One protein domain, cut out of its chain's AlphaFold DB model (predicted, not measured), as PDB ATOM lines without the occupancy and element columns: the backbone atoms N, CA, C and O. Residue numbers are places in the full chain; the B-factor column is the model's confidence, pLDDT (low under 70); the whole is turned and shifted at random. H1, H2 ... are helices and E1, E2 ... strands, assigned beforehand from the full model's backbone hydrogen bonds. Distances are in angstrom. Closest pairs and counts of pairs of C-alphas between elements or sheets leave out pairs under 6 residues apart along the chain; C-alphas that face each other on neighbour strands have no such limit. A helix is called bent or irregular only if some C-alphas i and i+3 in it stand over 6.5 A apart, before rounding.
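AT A GLANCE: This is residues 8 to 109 of the 186 residues of an uncharacterized protein of Verticillium longisporum (UniProt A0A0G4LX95). A small sheet of three strands, E2, E1 and E3, lies between a short helix, H1, at one end of the domain and a group of three helices at the other, where H4 packs on the edge strand E2 and H2 and H3 each pack on H4. A long stretch without a named element, residues 27 to 41, joins E1 to E2. The printed part has 102 residues, with four named helices and three named strands in the order H1, E1, E2, H2, H3, H4, E3; the sheet is mixed, in the order E2, E1, E3, and the class is mixed, helices and strands. The whole is compact, with a radius of gyration of the C-alphas of 13.3 A and spans of 38 by 33 by 21 A.

HOW THE PARTS SIT: The inner strand E1, residues 22 to 26, is parallel to the edge strand E3, residues 102 to 105, at 37 degrees; N 26 and O 105 are within hydrogen-bond range at 2.8 A. On its other side E1 forms a hairpin with the antiparallel edge strand E2, residues 42 to 49, at 152 degrees, with N 43 and O 25 at 2.7 A and N 23 and O 48 at 2.8 A. E2 bends by 101 degrees at residue 45. The sheet is only just strongly twisted, its C-alphas lying up to 4.2 A off the best plane. H4, residues 84 to 95, is on the sheet over E2, at a height of 8.7 A; the closest C-alphas are those of Thr 44 and Gln 85, 5.5 A apart. It runs across the strands, but only just, at 62 degrees to E2 on the local plane. H2, residues 53 to 63, touches H4 at a steep tilt of 51 degrees, opposite ways, the closest C-alphas being those of Trp 62 and Leu 92, 6.7 A apart; with residues 55 to 59 it only grazes the sheet. H3, residues 72 to 78, and H4 form a helical hairpin; they touch at a shallow tilt of 24 degrees, opposite ways, with the C-alphas of Trp 77 and Ala 87 closest at 6.0 A. H3 is not on the sheet and is apart from H2. H1, residues 8 to 13, only grazes the sheet with residues 10 to 13, and is apart from H2, H3 and H4. Every O i to N i+4 pair is within hydrogen-bond range in H1 and H2; H4 has 6 of 8, and H3 has 0 of 3, with 2 of 4 O i to N i+3 pairs within range.

IN THESE COORDINATES: H1 begins at C-alpha 8, (173.162, -30.107, -24.121), and measures 8.5 A. E1 measures 12.7 A, E2 13.8 A, H2 15.0 A and H3 12.2 A. H4 measures 14.9 A from C-alpha 84, (155.121, -12.338, -32.292). H3 and H4 are only just irregular: C-alphas 73 and 76, and C-alphas 90 and 93, are 6.8 A apart. E3 measures 9.9 A and ends at C-alpha 105, (159.782, -28.799, -28.815).

THE WHOLE: The two C-alphas farthest apart are those of Trp 9 and Pro 72, at 39.6 A. The link from E1 to E2 is long, with 15 residues. The printed part has no cut; its mean pLDDT is 94.5, and no printed residue is under 70.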
ATOM      1  N   GLU A   8     172.629 -29.298 -23.025       91.69
ATOM      2  CA  GLU A   8     173.162 -30.107 -24.121       91.69
ATOM      3  C   GLU A   8     172.415 -31.435 -24.276       91.69
ATOM      4  O   GLU A   8     172.147 -31.879 -25.396       91.69
ATOM      5  N   TRP A   9     172.028 -32.053 -23.155       94.00
ATOM      6  CA  TRP A   9     171.202 -33.257 -23.179       94.00
ATOM      7  C   TRP A   9     169.813 -32.948 -23.742       94.00
ATOM      8  O   TRP A   9     169.327 -33.692 -24.593       94.00
ATOM      9  N   MET A  10     169.200 -31.835 -23.321       95.25
ATOM     10  CA  MET A  10     167.886 -31.406 -23.816       95.25
ATOM     11  C   MET A  10     167.920 -31.049 -25.305       95.25
ATOM     12  O   MET A  10     167.038 -31.466 -26.045       95.25
ATOM     13  N   LEU A  11     168.964 -30.359 -25.773       95.44
ATOM     14  CA  LEU A  11     169.155 -30.044 -27.192       95.44
ATOM     15  C   LEU A  11     169.216 -31.317 -28.042       95.44
ATOM     16  O   LEU A  11     168.543 -31.406 -29.067       95.44
ATOM     17  N   ASN A  12     169.968 -32.326 -27.593       95.62
ATOM     18  CA  ASN A  12     170.016 -33.619 -28.269       95.62
ATOM     19  C   ASN A  12     168.662 -34.350 -28.210       95.62
ATOM     20  O   ASN A  12     168.212 -34.890 -29.217       95.62
ATOM     21  N   TYR A  13     167.993 -34.337 -27.054       96.50
ATOM     22  CA  TYR A  13     166.678 -34.954 -26.863       96.50
ATOM     23  C   TYR A  13     165.599 -34.338 -27.772       96.50
ATOM     24  O   TYR A  13     164.827 -35.064 -28.394       96.50
ATOM     25  N   TRP A  14     165.599 -33.013 -27.928       96.50
ATOM     26  CA  TRP A  14     164.708 -32.274 -28.829       96.50
ATOM     27  C   TRP A  14     165.149 -32.296 -30.294       96.50
ATOM     28  O   TRP A  14     164.520 -31.658 -31.140       96.50
ATOM     29  N   ASN A  15     166.216 -33.031 -30.614       95.81
ATOM     30  CA  ASN A  15     166.757 -33.150 -31.961       95.81
ATOM     31  C   ASN A  15     167.106 -31.781 -32.586       95.81
ATOM     32  O   ASN A  15     166.787 -31.500 -33.750       95.81
ATOM     33  N   VAL A  16     167.716 -30.911 -31.776       95.75
ATOM     34  CA  VAL A  16     168.307 -29.636 -32.192       95.75
ATOM     35  C   VAL A  16     169.729 -29.904 -32.675       95.75
ATOM     36  O   VAL A  16     170.537 -30.531 -31.988       95.75
ATOM     37  N   HIS A  17     170.041 -29.444 -33.883       91.50
ATOM     38  CA  HIS A  17     171.332 -29.668 -34.532       91.50
ATOM     39  C   HIS A  17     171.973 -28.338 -34.937       91.50
ATOM     40  O   HIS A  17     171.269 -27.336 -35.022       91.50
ATOM     41  N   PRO A  18     173.264 -28.311 -35.320       92.50
ATOM     42  CA  PRO A  18     173.918 -27.080 -35.783       92.50
ATOM     43  C   PRO A  18     173.271 -26.403 -37.006       92.50
ATOM     44  O   PRO A  18     173.618 -25.274 -37.334       92.50
ATOM     45  N   LYS A  19     172.368 -27.094 -37.718       92.62
ATOM     46  CA  LYS A  19     171.590 -26.538 -38.841       92.62
ATOM     47  C   LYS A  19     170.215 -26.003 -38.429       92.62
ATOM     48  O   LYS A  19     169.602 -25.291 -39.219       92.62
ATOM     49  N   THR A  20     169.741 -26.349 -37.235       95.88
ATOM     50  CA  THR A  20     168.486 -25.847 -36.680       95.88
ATOM     51  C   THR A  20     168.663 -24.385 -36.335       95.88
ATOM     52  O   THR A  20     169.450 -24.052 -35.461       95.88
ATOM     53  N   LEU A  21     167.946 -23.511 -37.033       96.88
ATOM     54  CA  LEU A  21     168.005 -22.072 -36.808       96.88
ATOM     55  C   LEU A  21     167.311 -21.724 -35.496       96.88
ATOM     56  O   LEU A  21     167.885 -21.021 -34.670       96.88
ATOM     57  N   VAL A  22     166.092 -22.240 -35.315       97.44
ATOM     58  CA  VAL A  22     165.248 -21.965 -34.150       97.44
ATOM     59  C   VAL A  22     164.505 -23.226 -33.715       97.44
ATOM     60  O   VAL A  22     163.918 -23.935 -34.537       97.44
ATOM     61  N   ALA A  23     164.492 -23.478 -32.409       97.56
ATOM     62  CA  ALA A  23     163.614 -24.440 -31.769       97.56
ATOM     63  C   ALA A  23     162.749 -23.750 -30.709       97.56
ATOM     64  O   ALA A  23     163.259 -22.977 -29.898       97.56
ATOM     65  N   MET A  24     161.446 -24.021 -30.725       97.81
ATOM     66  CA  MET A  24     160.473 -23.422 -29.805       97.81
ATOM     67  C   MET A  24     159.456 -24.456 -29.363       97.81
ATOM     68  O   MET A  24     159.160 -25.403 -30.092       97.81
ATOM     69  N   ALA A  25     158.923 -24.272 -28.162       96.75
ATOM     70  CA  ALA A  25     157.927 -25.172 -27.616       96.75
ATOM     71  C   ALA A  25     156.565 -24.970 -28.278       96.75
ATOM     72  O   ALA A  25     156.192 -23.851 -28.590       96.75
ATOM     73  N   GLU A  26     155.796 -26.030 -28.491       96.31
ATOM     74  CA  GLU A  26     154.403 -25.899 -28.921       96.31
ATOM     75  C   GLU A  26     153.538 -25.306 -27.803       96.31
ATOM     76  O   GLU A  26     153.803 -25.501 -26.613       96.31
ATOM     77  N   ASP A  27     152.474 -24.601 -28.177       94.12
ATOM     78  CA  ASP A  27     151.403 -24.250 -27.250       94.12
ATOM     79  C   ASP A  27     150.492 -25.442 -26.915       94.12
ATOM     80  O   ASP A  27     150.499 -26.462 -27.614       94.12
ATOM     81  N   PRO A  28     149.662 -25.339 -25.856       91.88
ATOM     82  CA  PRO A  28     148.625 -26.328 -25.602       91.88
ATOM     83  C   PRO A  28     147.724 -26.456 -26.826       91.88
ATOM     84  O   PRO A  28     147.199 -25.455 -27.321       91.88
ATOM     85  N   ASN A  29     147.525 -27.680 -27.312       91.00
ATOM     86  CA  ASN A  29     146.748 -27.904 -28.524       91.00
ATOM     87  C   ASN A  29     145.260 -27.610 -28.270       91.00
ATOM     88  O   ASN A  29     144.524 -28.434 -27.724       91.00
ATOM     89  N   SER A  30     144.834 -26.415 -28.671       90.00
ATOM     90  CA  SER A  30     143.462 -25.931 -28.579       90.00
ATOM     91  C   SER A  30     143.135 -25.061 -29.798       90.00
ATOM     92  O   SER A  30     144.061 -24.499 -30.384       90.00
ATOM     93  N   PRO A  31     141.852 -24.893 -30.175       91.62
ATOM     94  CA  PRO A  31     141.475 -24.057 -31.319       91.62
ATOM     95  C   PRO A  31     141.992 -22.612 -31.239       91.62
ATOM     96  O   PRO A  31     142.265 -22.003 -32.263       91.62
ATOM     97  N   THR A  32     142.152 -22.068 -30.031       90.81
ATOM     98  CA  THR A  32     142.674 -20.710 -29.805       90.81
ATOM     99  C   THR A  32     144.180 -20.601 -30.066       90.81
ATOM    100  O   THR A  32     144.660 -19.521 -30.381       90.81
ATOM    101  N   ASN A  33     144.913 -21.713 -29.989       93.06
ATOM    102  CA  ASN A  33     146.360 -21.766 -30.203       93.06
ATOM    103  C   ASN A  33     146.717 -22.392 -31.556       93.06
ATOM    104  O   ASN A  33     147.791 -22.971 -31.698       93.06
ATOM    105  N   GLN A  34     145.815 -22.355 -32.532       95.62
ATOM    106  CA  GLN A  34     146.059 -22.860 -33.879       95.62
ATOM    107  C   GLN A  34     146.056 -21.711 -34.878       95.62
ATOM    108  O   GLN A  34     145.298 -20.753 -34.742       95.62
ATOM    109  N   ASP A  35     146.899 -21.821 -35.899       94.06
ATOM    110  CA  ASP A  35     146.854 -20.896 -37.022       94.06
ATOM    111  C   ASP A  35     145.666 -21.176 -37.959       94.06
ATOM    112  O   ASP A  35     144.916 -22.142 -37.800       94.06
ATOM    113  N   LEU A  36     145.522 -20.356 -39.005       90.38
ATOM    114  CA  LEU A  36     144.450 -20.495 -40.005       90.38
ATOM    115  C   LEU A  36     144.469 -21.832 -40.770       90.38
ATOM    116  O   LEU A  36     143.501 -22.152 -41.457       90.38
ATOM    117  N   LYS A  37     145.559 -22.599 -40.689       93.25
ATOM    118  CA  LYS A  37     145.711 -23.918 -41.319       93.25
ATOM    119  C   LYS A  37     145.555 -25.063 -40.308       93.25
ATOM    120  O   LYS A  37     145.750 -26.218 -40.682       93.25
ATOM    121  N   GLY A  38     145.193 -24.764 -39.058       94.88
ATOM    122  CA  GLY A  38     144.983 -25.740 -37.990       94.88
ATOM    123  C   GLY A  38     146.267 -26.225 -37.311       94.88
ATOM    124  O   GLY A  38     146.216 -27.172 -36.527       94.88
ATOM    125  N   TRP A  39     147.421 -25.611 -37.589       95.62
ATOM    126  CA  TRP A  39     148.680 -25.983 -36.945       95.62
ATOM    127  C   TRP A  39     148.842 -25.258 -35.619       95.62
ATOM    128  O   TRP A  39     148.734 -24.033 -35.564       95.62
ATOM    129  N   VAL A  40     149.185 -26.010 -34.571       95.81
ATOM    130  CA  VAL A  40     149.468 -25.467 -33.236       95.81
ATOM    131  C   VAL A  40     150.570 -24.410 -33.332       95.81
ATOM    132  O   VAL A  40     151.599 -24.631 -33.974       95.81
ATOM    133  N   LEU A  41     150.339 -23.239 -32.746       96.81
ATOM    134  CA  LEU A  41     151.317 -22.164 -32.645       96.81
ATOM    135  C   LEU A  41     152.485 -22.600 -31.754       96.81
ATOM    136  O   LEU A  41     152.339 -23.439 -30.866       96.81
ATOM    137  N   TRP A  42     153.665 -22.049 -32.012       97.06
ATOM    138  CA  TRP A  42     154.834 -22.289 -31.171       97.06
ATOM    139  C   TRP A  42     155.012 -21.118 -30.220       97.06
ATOM    140  O   TRP A  42     155.027 -19.971 -30.651       97.06
ATOM    141  N   ASN A  43     155.138 -21.428 -28.940       96.06
ATOM    142  CA  ASN A  43     155.303 -20.487 -27.862       96.06
ATOM    143  C   ASN A  43     156.657 -19.778 -27.914       96.06
ATOM    144  O   ASN A  43     157.711 -20.410 -27.982       96.06
ATOM    145  N   THR A  44     156.615 -18.456 -27.820       96.38
ATOM    146  CA  THR A  44     157.783 -17.569 -27.910       96.38
ATOM    147  C   THR A  44     158.405 -17.250 -26.553       96.38
ATOM    148  O   THR A  44     159.418 -16.559 -26.485       96.38
ATOM    149  N   GLY A  45     157.856 -17.790 -25.460       94.00
ATOM    150  CA  GLY A  45     158.401 -17.632 -24.111       94.00
ATOM    151  C   GLY A  45     159.690 -18.420 -23.860       94.00
ATOM    152  O   GLY A  45     160.415 -18.114 -22.913       94.00
ATOM    153  N   PHE A  46     160.000 -19.412 -24.701       95.25
ATOM    154  CA  PHE A  46     161.270 -20.136 -24.682       95.25
ATOM    155  C   PHE A  46     161.737 -20.442 -26.106       95.25
ATOM    156  O   PHE A  46     161.099 -21.201 -26.837       95.25
ATOM    157  N   ILE A  47     162.877 -19.860 -26.480       97.12
ATOM    158  CA  ILE A  47     163.460 -19.970 -27.816       97.12
ATOM    159  C   ILE A  47     164.907 -20.440 -27.681       97.12
ATOM    160  O   ILE A  47     165.712 -19.817 -26.990       97.12
ATOM    161  N   VAL A  48     165.251 -21.518 -28.381       97.19
ATOM    162  CA  VAL A  48     166.640 -21.908 -28.638       97.19
ATOM    163  C   VAL A  48     166.981 -21.476 -30.054       97.19
ATOM    164  O   VAL A  48     166.284 -21.859 -30.991       97.19
ATOM    165  N   ALA A  49     168.052 -20.707 -30.225       96.81
ATOM    166  CA  ALA A  49     168.464 -20.213 -31.531       96.81
ATOM    167  C   ALA A  49     169.946 -20.489 -31.790       96.81
ATOM    168  O   ALA A  49     170.794 -20.257 -30.928       96.81
ATOM    169  N   GLN A  50     170.261 -20.969 -32.990       95.56
ATOM    170  CA  GLN A  50     171.638 -21.185 -33.418       95.56
ATOM    171  C   GLN A  50     172.246 -19.868 -33.891       95.56
ATOM    172  O   GLN A  50     171.696 -19.202 -34.767       95.56
ATOM    173  N   GLN A  51     173.423 -19.512 -33.383       95.88
ATOM    174  CA  GLN A  51     174.159 -18.365 -33.904       95.88
ATOM    175  C   GLN A  51     174.549 -18.603 -35.374       95.88
ATOM    176  O   GLN A  51     175.188 -19.604 -35.705       95.88
ATOM    177  N   GLY A  52     174.196 -17.660 -36.248       95.06
ATOM    178  CA  GLY A  52     174.598 -17.657 -37.654       95.06
ATOM    179  C   GLY A  52     173.842 -16.614 -38.473       95.06
ATOM    180  O   GLY A  52     172.751 -16.191 -38.092       95.06
ATOM    181  N   GLU A  53     174.400 -16.220 -39.621       96.62
ATOM    182  CA  GLU A  53     173.802 -15.206 -40.510       96.62
ATOM    183  C   GLU A  53     172.369 -15.553 -40.913       96.62
ATOM    184  O   GLU A  53     171.502 -14.688 -40.995       96.62
ATOM    185  N   ARG A  54     172.112 -16.844 -41.122       94.88
ATOM    186  CA  ARG A  54     170.811 -17.343 -41.549       94.88
ATOM    187  C   ARG A  54     169.742 -17.237 -40.459       94.88
ATOM    188  O   ARG A  54     168.603 -16.908 -40.766       94.88
ATOM    189  N   THR A  55     170.110 -17.470 -39.202       96.81
ATOM    190  CA  THR A  55     169.214 -17.260 -38.056       96.81
ATOM    191  C   THR A  55     168.967 -15.773 -37.827       96.81
ATOM    192  O   THR A  55     167.837 -15.371 -37.574       96.81
ATOM    193  N   GLN A  56     170.000 -14.938 -37.982       97.69
ATOM    194  CA  GLN A  56     169.852 -13.482 -37.904       97.69
ATOM    195  C   GLN A  56     168.919 -12.947 -38.993       97.69
ATOM    196  O   GLN A  56     168.115 -12.058 -38.739       97.69
ATOM    197  N   GLU A  57     168.982 -13.515 -40.197       96.50
ATOM    198  CA  GLU A  57     168.051 -13.178 -41.268       96.50
ATOM    199  C   GLU A  57     166.608 -13.568 -40.929       96.50
ATOM    200  O   GLU A  57     165.705 -12.761 -41.127       96.50
ATOM    201  N   LEU A  58     166.387 -14.750 -40.343       96.94
ATOM    202  CA  LEU A  58     165.070 -15.130 -39.831       96.94
ATOM    203  C   LEU A  58     164.560 -14.114 -38.802       96.94
ATOM    204  O   LEU A  58     163.419 -13.667 -38.912       96.94
ATOM    205  N   PHE A  59     165.393 -13.718 -37.835       97.75
ATOM    206  CA  PHE A  59     164.993 -12.753 -36.811       97.75
ATOM    207  C   PHE A  59     164.728 -11.356 -37.366       97.75
ATOM    208  O   PHE A  59     163.761 -10.738 -36.942       97.75
ATOM    209  N   ARG A  60     165.491 -10.881 -38.358       97.38
ATOM    210  CA  ARG A  60     165.193  -9.609 -39.038       97.38
ATOM    211  C   ARG A  60     163.843  -9.634 -39.745       97.38
ATOM    212  O   ARG A  60     163.099  -8.667 -39.661       97.38
ATOM    213  N   GLN A  61     163.510 -10.730 -40.424       96.06
ATOM    214  CA  GLN A  61     162.203 -10.868 -41.081       96.06
ATOM    215  C   GLN A  61     161.061 -10.973 -40.069       96.06
ATOM    216  O   GLN A  61     159.949 -10.513 -40.328       96.06
ATOM    217  N   TRP A  62     161.326 -11.588 -38.917       97.00
ATOM    218  CA  TRP A  62     160.356 -11.677 -37.837       97.00
ATOM    219  C   TRP A  62     160.127 -10.316 -37.169       97.00
ATOM    220  O   TRP A  62     158.978  -9.920 -37.007       97.00
ATOM    221  N   ASP A  63     161.194  -9.568 -36.880       96.56
ATOM    222  CA  ASP A  63     161.150  -8.189 -36.370       96.56
ATOM    223  C   ASP A  63     160.468  -7.224 -37.354       96.56
ATOM    224  O   ASP A  63     159.721  -6.339 -36.949       96.56
ATOM    225  N   ASP A  64     160.637  -7.438 -38.661       95.94
ATOM    226  CA  ASP A  64     160.008  -6.622 -39.705       95.94
ATOM    227  C   ASP A  64     158.504  -6.893 -39.901       95.94
ATOM    228  O   ASP A  64     157.807  -6.129 -40.575       95.94
ATOM    229  N   CYS A  65     157.966  -7.968 -39.318       94.69
ATOM    230  CA  CYS A  65     156.565  -8.363 -39.486       94.69
ATOM    231  C   CYS A  65     155.555  -7.213 -39.251       94.69
ATOM    232  O   CYS A  65     154.695  -7.010 -40.117       94.69
ATOM    233  N   PRO A  66     155.652  -6.407 -38.171       94.50
ATOM    234  CA  PRO A  66     154.778  -5.256 -37.938       94.50
ATOM    235  C   PRO A  66     154.797  -4.208 -39.057       94.50
ATOM    236  O   PRO A  66     153.782  -3.559 -39.308       94.50
ATOM    237  N   ALA A  67     155.928  -4.044 -39.753       94.75
ATOM    238  CA  ALA A  67     156.053  -3.099 -40.861       94.75
ATOM    239  C   ALA A  67     155.365  -3.601 -42.141       94.75
ATOM    240  O   ALA A  67     155.105  -2.816 -43.055       94.75
ATOM    241  N   GLY A  68     155.074  -4.903 -42.226       93.50
ATOM    242  CA  GLY A  68     154.346  -5.509 -43.335       93.50
ATOM    243  C   GLY A  68     155.061  -5.426 -44.687       93.50
ATOM    244  O   GLY A  68     154.405  -5.554 -45.720       93.50
ATOM    245  N   ARG A  69     156.386  -5.198 -44.718       93.44
ATOM    246  CA  ARG A  69     157.130  -5.038 -45.981       93.44
ATOM    247  C   ARG A  69     157.248  -6.360 -46.731       93.44
ATOM    248  O   ARG A  69     156.974  -6.406 -47.927       93.44
ATOM    249  N   GLN A  70     157.626  -7.430 -46.032       92.81
ATOM    250  CA  GLN A  70     157.708  -8.774 -46.615       92.81
ATOM    251  C   GLN A  70     156.371  -9.524 -46.562       92.81
ATOM    252  O   GLN A  70     156.008 -10.219 -47.511       92.81
ATOM    253  N   PHE A  71     155.635  -9.379 -45.459       94.50
ATOM    254  CA  PHE A  71     154.355 -10.044 -45.227       94.50
ATOM    255  C   PHE A  71     153.281  -8.983 -44.943       94.50
ATOM    256  O   PHE A  71     153.110  -8.605 -43.784       94.50
ATOM    257  N   PRO A  72     152.547  -8.486 -45.959       94.31
ATOM    258  CA  PRO A  72     151.600  -7.375 -45.789       94.31
ATOM    259  C   PRO A  72     150.544  -7.607 -44.705       94.31
ATOM    260  O   PRO A  72     150.198  -6.694 -43.954       94.31
ATOM    261  N   ASP A  73     150.086  -8.852 -44.582       92.00
ATOM    262  CA  ASP A  73     149.098  -9.243 -43.583       92.00
ATOM    263  C   ASP A  73     149.701  -9.427 -42.188       92.00
ATOM    264  O   ASP A  73     148.951  -9.608 -41.252       92.00
ATOM    265  N   CYS A  74     151.015  -9.336 -41.985       95.31
ATOM    266  CA  CYS A  74     151.646  -9.569 -40.677       95.31
ATOM    267  C   CYS A  74     151.499  -8.372 -39.716       95.31
ATOM    268  O   CYS A  74     151.583  -8.529 -38.502       95.31
ATOM    269  N   LYS A  75     151.186  -7.180 -40.246       95.75
ATOM    270  CA  LYS A  75     151.109  -5.918 -39.488       95.75
ATOM    271  C   LYS A  75     150.164  -5.946 -38.281       95.75
ATOM    272  O   LYS A  75     150.404  -5.252 -37.300       95.75
ATOM    273  N   HIS A  76     149.073  -6.713 -38.354       94.81
ATOM    274  CA  HIS A  76     148.058  -6.728 -37.297       94.81
ATOM    275  C   HIS A  76     148.563  -7.409 -36.025       94.81
ATOM    276  O   HIS A  76     148.182  -7.000 -34.934       94.81
ATOM    277  N   TRP A  77     149.520  -8.336 -36.136       95.38
ATOM    278  CA  TRP A  77     150.157  -8.972 -34.981       95.38
ATOM    279  C   TRP A  77     150.940  -7.989 -34.096       95.38
ATOM    280  O   TRP A  77     151.224  -8.287 -32.943       95.38
ATOM    281  N   ALA A  78     151.209  -6.763 -34.556       94.31
ATOM    282  CA  ALA A  78     151.706  -5.697 -33.684       94.31
ATOM    283  C   ALA A  78     150.737  -5.350 -32.534       94.31
ATOM    284  O   ALA A  78     151.146  -4.794 -31.514       94.31
ATOM    285  N   HIS A  79     149.448  -5.648 -32.702       94.62
ATOM    286  CA  HIS A  79     148.379  -5.254 -31.784       94.62
ATOM    287  C   HIS A  79     147.474  -6.418 -31.388       94.62
ATOM    288  O   HIS A  79     146.970  -6.443 -30.267       94.62
ATOM    289  N   ASP A  80     147.310  -7.394 -32.273       94.25
ATOM    290  CA  ASP A  80     146.443  -8.537 -32.051       94.25
ATOM    291  C   ASP A  80     147.192  -9.649 -31.321       94.25
ATOM    292  O   ASP A  80     148.326 -10.005 -31.652       94.25
ATOM    293  N   TRP A  81     146.528 -10.239 -30.332       91.25
ATOM    294  CA  TRP A  81     146.998 -11.464 -29.699       91.25
ATOM    295  C   TRP A  81     147.038 -12.600 -30.744       91.25
ATOM    296  O   TRP A  81     146.100 -12.740 -31.523       91.25
ATOM    297  N   ALA A  82     148.064 -13.452 -30.813       92.44
ATOM    298  CA  ALA A  82     149.162 -13.659 -29.860       92.44
ATOM    299  C   ALA A  82     150.491 -12.974 -30.243       92.44
ATOM    300  O   ALA A  82     151.557 -13.502 -29.946       92.44
ATOM    301  N   HIS A  83     150.452 -11.825 -30.913       95.25
ATOM    302  CA  HIS A  83     151.636 -11.041 -31.268       95.25
ATOM    303  C   HIS A  83     152.711 -11.816 -32.048       95.25
ATOM    304  O   HIS A  83     152.414 -12.455 -33.059       95.25
ATOM    305  N   GLU A  84     153.970 -11.759 -31.610       95.94
ATOM    306  CA  GLU A  84     155.121 -12.338 -32.292       95.94
ATOM    307  C   GLU A  84     155.003 -13.860 -32.446       95.94
ATOM    308  O   GLU A  84     155.433 -14.406 -33.463       95.94
ATOM    309  N   GLN A  85     154.331 -14.538 -31.511       96.62
ATOM    310  CA  GLN A  85     153.992 -15.957 -31.622       96.62
ATOM    311  C   GLN A  85     153.064 -16.235 -32.812       96.62
ATOM    312  O   GLN A  85     153.299 -17.165 -33.593       96.62
ATOM    313  N   ALA A  86     152.016 -15.426 -32.977       95.88
ATOM    314  CA  ALA A  86     151.095 -15.559 -34.100       95.88
ATOM    315  C   ALA A  86     151.779 -15.168 -35.420       95.88
ATOM    316  O   ALA A  86     151.671 -15.899 -36.407       95.88
ATOM    317  N   ALA A  87     152.586 -14.103 -35.421       96.81
ATOM    318  CA  ALA A  87     153.418 -13.729 -36.560       96.81
ATOM    319  C   ALA A  87     154.310 -14.890 -37.027       96.81
ATOM    320  O   ALA A  87     154.338 -15.220 -38.218       96.81
ATOM    321  N   PHE A  88     154.985 -15.566 -36.091       97.00
ATOM    322  CA  PHE A  88     155.820 -16.716 -36.412       97.00
ATOM    323  C   PHE A  88     155.008 -17.857 -37.023       97.00
ATOM    324  O   PHE A  88     155.340 -18.352 -38.103       97.00
ATOM    325  N   GLY A  89     153.929 -18.266 -36.350       95.75
ATOM    326  CA  GLY A  89     153.117 -19.408 -36.764       95.75
ATOM    327  C   GLY A  89     152.413 -19.207 -38.107       95.75
ATOM    328  O   GLY A  89     152.338 -20.154 -38.891       95.75
ATOM    329  N   HIS A  90     151.951 -17.986 -38.394       95.62
ATOM    330  CA  HIS A  90     151.199 -17.658 -39.609       95.62
ATOM    331  C   HIS A  90     152.084 -17.308 -40.809       95.62
ATOM    332  O   HIS A  90     151.655 -17.512 -41.947       95.62
ATOM    333  N   HIS A  91     153.307 -16.815 -40.586       95.38
ATOM    334  CA  HIS A  91     154.176 -16.333 -41.664       95.38
ATOM    335  C   HIS A  91     155.543 -17.021 -41.662       95.38
ATOM    336  O   HIS A  91     155.849 -17.784 -42.584       95.38
ATOM    337  N   LEU A  92     156.358 -16.798 -40.627       95.62
ATOM    338  CA  LEU A  92     157.773 -17.186 -40.633       95.62
ATOM    339  C   LEU A  92     157.948 -18.703 -40.732       95.62
ATOM    340  O   LEU A  92     158.770 -19.164 -41.521       95.62
ATOM    341  N   ARG A  93     157.124 -19.487 -40.030       95.25
ATOM    342  CA  ARG A  93     157.144 -20.954 -40.097       95.25
ATOM    343  C   ARG A  93     156.998 -21.486 -41.524       95.25
ATOM    344  O   ARG A  93     157.624 -22.480 -41.881       95.25
ATOM    345  N   TYR A  94     156.178 -20.830 -42.344       94.12
ATOM    346  CA  TYR A  94     155.965 -21.232 -43.733       94.12
ATOM    347  C   TYR A  94     157.055 -20.712 -44.669       94.12
ATOM    348  O   TYR A  94     157.408 -21.407 -45.618       94.12
ATOM    349  N   ALA A  95     157.593 -19.521 -44.404       94.19
ATOM    350  CA  ALA A  95     158.691 -18.950 -45.180       94.19
ATOM    351  C   ALA A  95     160.026 -19.689 -44.952       94.19
ATOM    352  O   ALA A  95     160.850 -19.778 -45.861       94.19
ATOM    353  N   TRP A  96     160.215 -20.260 -43.760       92.81
ATOM    354  CA  TRP A  96     161.437 -20.931 -43.312       92.81
ATOM    355  C   TRP A  96     161.244 -22.445 -43.145       92.81
ATOM    356  O   TRP A  96     161.665 -23.042 -42.161       92.81
ATOM    357  N   ASN A  97     160.595 -23.090 -44.115       80.44
ATOM    358  CA  ASN A  97     160.173 -24.490 -44.013       80.44
ATOM    359  C   ASN A  97     161.179 -25.526 -44.555       80.44
ATOM    360  O   ASN A  97     160.772 -26.644 -44.886       80.44
ATOM    361  N   LYS A  98     162.478 -25.203 -44.676       80.06
ATOM    362  CA  LYS A  98     163.446 -26.261 -45.021       80.06
ATOM    363  C   LYS A  98     163.513 -27.248 -43.861       80.06
ATOM    364  O   LYS A  98     163.461 -26.840 -42.705       80.06
ATOM    365  N   THR A  99     163.652 -28.531 -44.185       73.50
ATOM    366  CA  THR A  99     163.386 -29.662 -43.280       73.50
ATOM    367  C   THR A  99     164.061 -29.572 -41.907       73.50
ATOM    368  O   THR A  99     163.504 -30.069 -40.935       73.50
ATOM    369  N   ASP A 100     165.218 -28.911 -41.815       85.31
ATOM    370  CA  ASP A 100     166.011 -28.839 -40.585       85.31
ATOM    371  C   ASP A 100     166.076 -27.443 -39.948       85.31
ATOM    372  O   ASP A 100     166.687 -27.311 -38.890       85.31
ATOM    373  N   ASP A 101     165.486 -26.407 -40.558       93.94
ATOM    374  CA  ASP A 101     165.633 -25.020 -40.086       93.94
ATOM    375  C   ASP A 101     164.890 -24.774 -38.770       93.94
ATOM    376  O   ASP A 101     165.368 -24.029 -37.914       93.94
ATOM    377  N   LEU A 102     163.719 -25.390 -38.615       96.50
ATOM    378  CA  LEU A 102     162.792 -25.141 -37.518       96.50
ATOM    379  C   LEU A 102     162.486 -26.439 -36.775       96.50
ATOM    380  O   LEU A 102     162.189 -27.462 -37.394       96.50
ATOM    381  N   ARG A 103     162.503 -26.389 -35.444       96.38
ATOM    382  CA  ARG A 103     162.208 -27.548 -34.595       96.38
ATOM    383  C   ARG A 103     161.130 -27.227 -33.563       96.38
ATOM    384  O   ARG A 103     161.300 -26.346 -32.730       96.38
ATOM    385  N   ALA A 104     160.050 -28.003 -33.583       96.00
ATOM    386  CA  ALA A 104     159.091 -28.011 -32.487       96.00
ATOM    387  C   ALA A 104     159.688 -28.755 -31.285       96.00
ATOM    388  O   ALA A 104     160.193 -29.871 -31.433       96.00
ATOM    389  N   ILE A 105     159.590 -28.150 -30.108       97.44
ATOM    390  CA  ILE A 105     159.782 -28.799 -28.815       97.44
ATOM    391  C   ILE A 105     158.390 -29.131 -28.270       97.44
ATOM    392  O   ILE A 105     157.467 -28.327 -28.378       97.44
ATOM    393  N   ALA A 106     158.204 -30.316 -27.692       96.00
ATOM    394  CA  ALA A 106     156.897 -30.693 -27.165       96.00
ATOM    395  C   ALA A 106     156.446 -29.724 -26.054       96.00
ATOM    396  O   ALA A 106     157.240 -29.355 -25.186       96.00
ATOM    397  N   CYS A 107     155.155 -29.372 -26.025       95.06
ATOM    398  CA  CYS A 107     154.569 -28.546 -24.956       95.06
ATOM    399  C   CYS A 107     154.893 -29.126 -23.570       95.06
ATOM    400  O   CYS A 107     155.346 -28.418 -22.681       95.06
ATOM    401  N   MET A 108     154.762 -30.451 -23.411       94.69
ATOM    402  CA  MET A 108     155.138 -31.189 -22.198       94.69
ATOM    403  C   MET A 108     156.533 -30.828 -21.673       94.69
ATOM    404  O   MET A 108     156.727 -30.758 -20.462       94.69
ATOM    405  N   ASP A 109     157.482 -30.596 -22.571       94.94
ATOM    406  CA  ASP A 109     158.889 -30.444 -22.242       94.94
ATOM    407  C   ASP A 109     159.233 -29.018 -21.845       94.94
ATOM    408  O   ASP A 109     159.903 -28.804 -20.831       94.94
TER     409      ASP A 109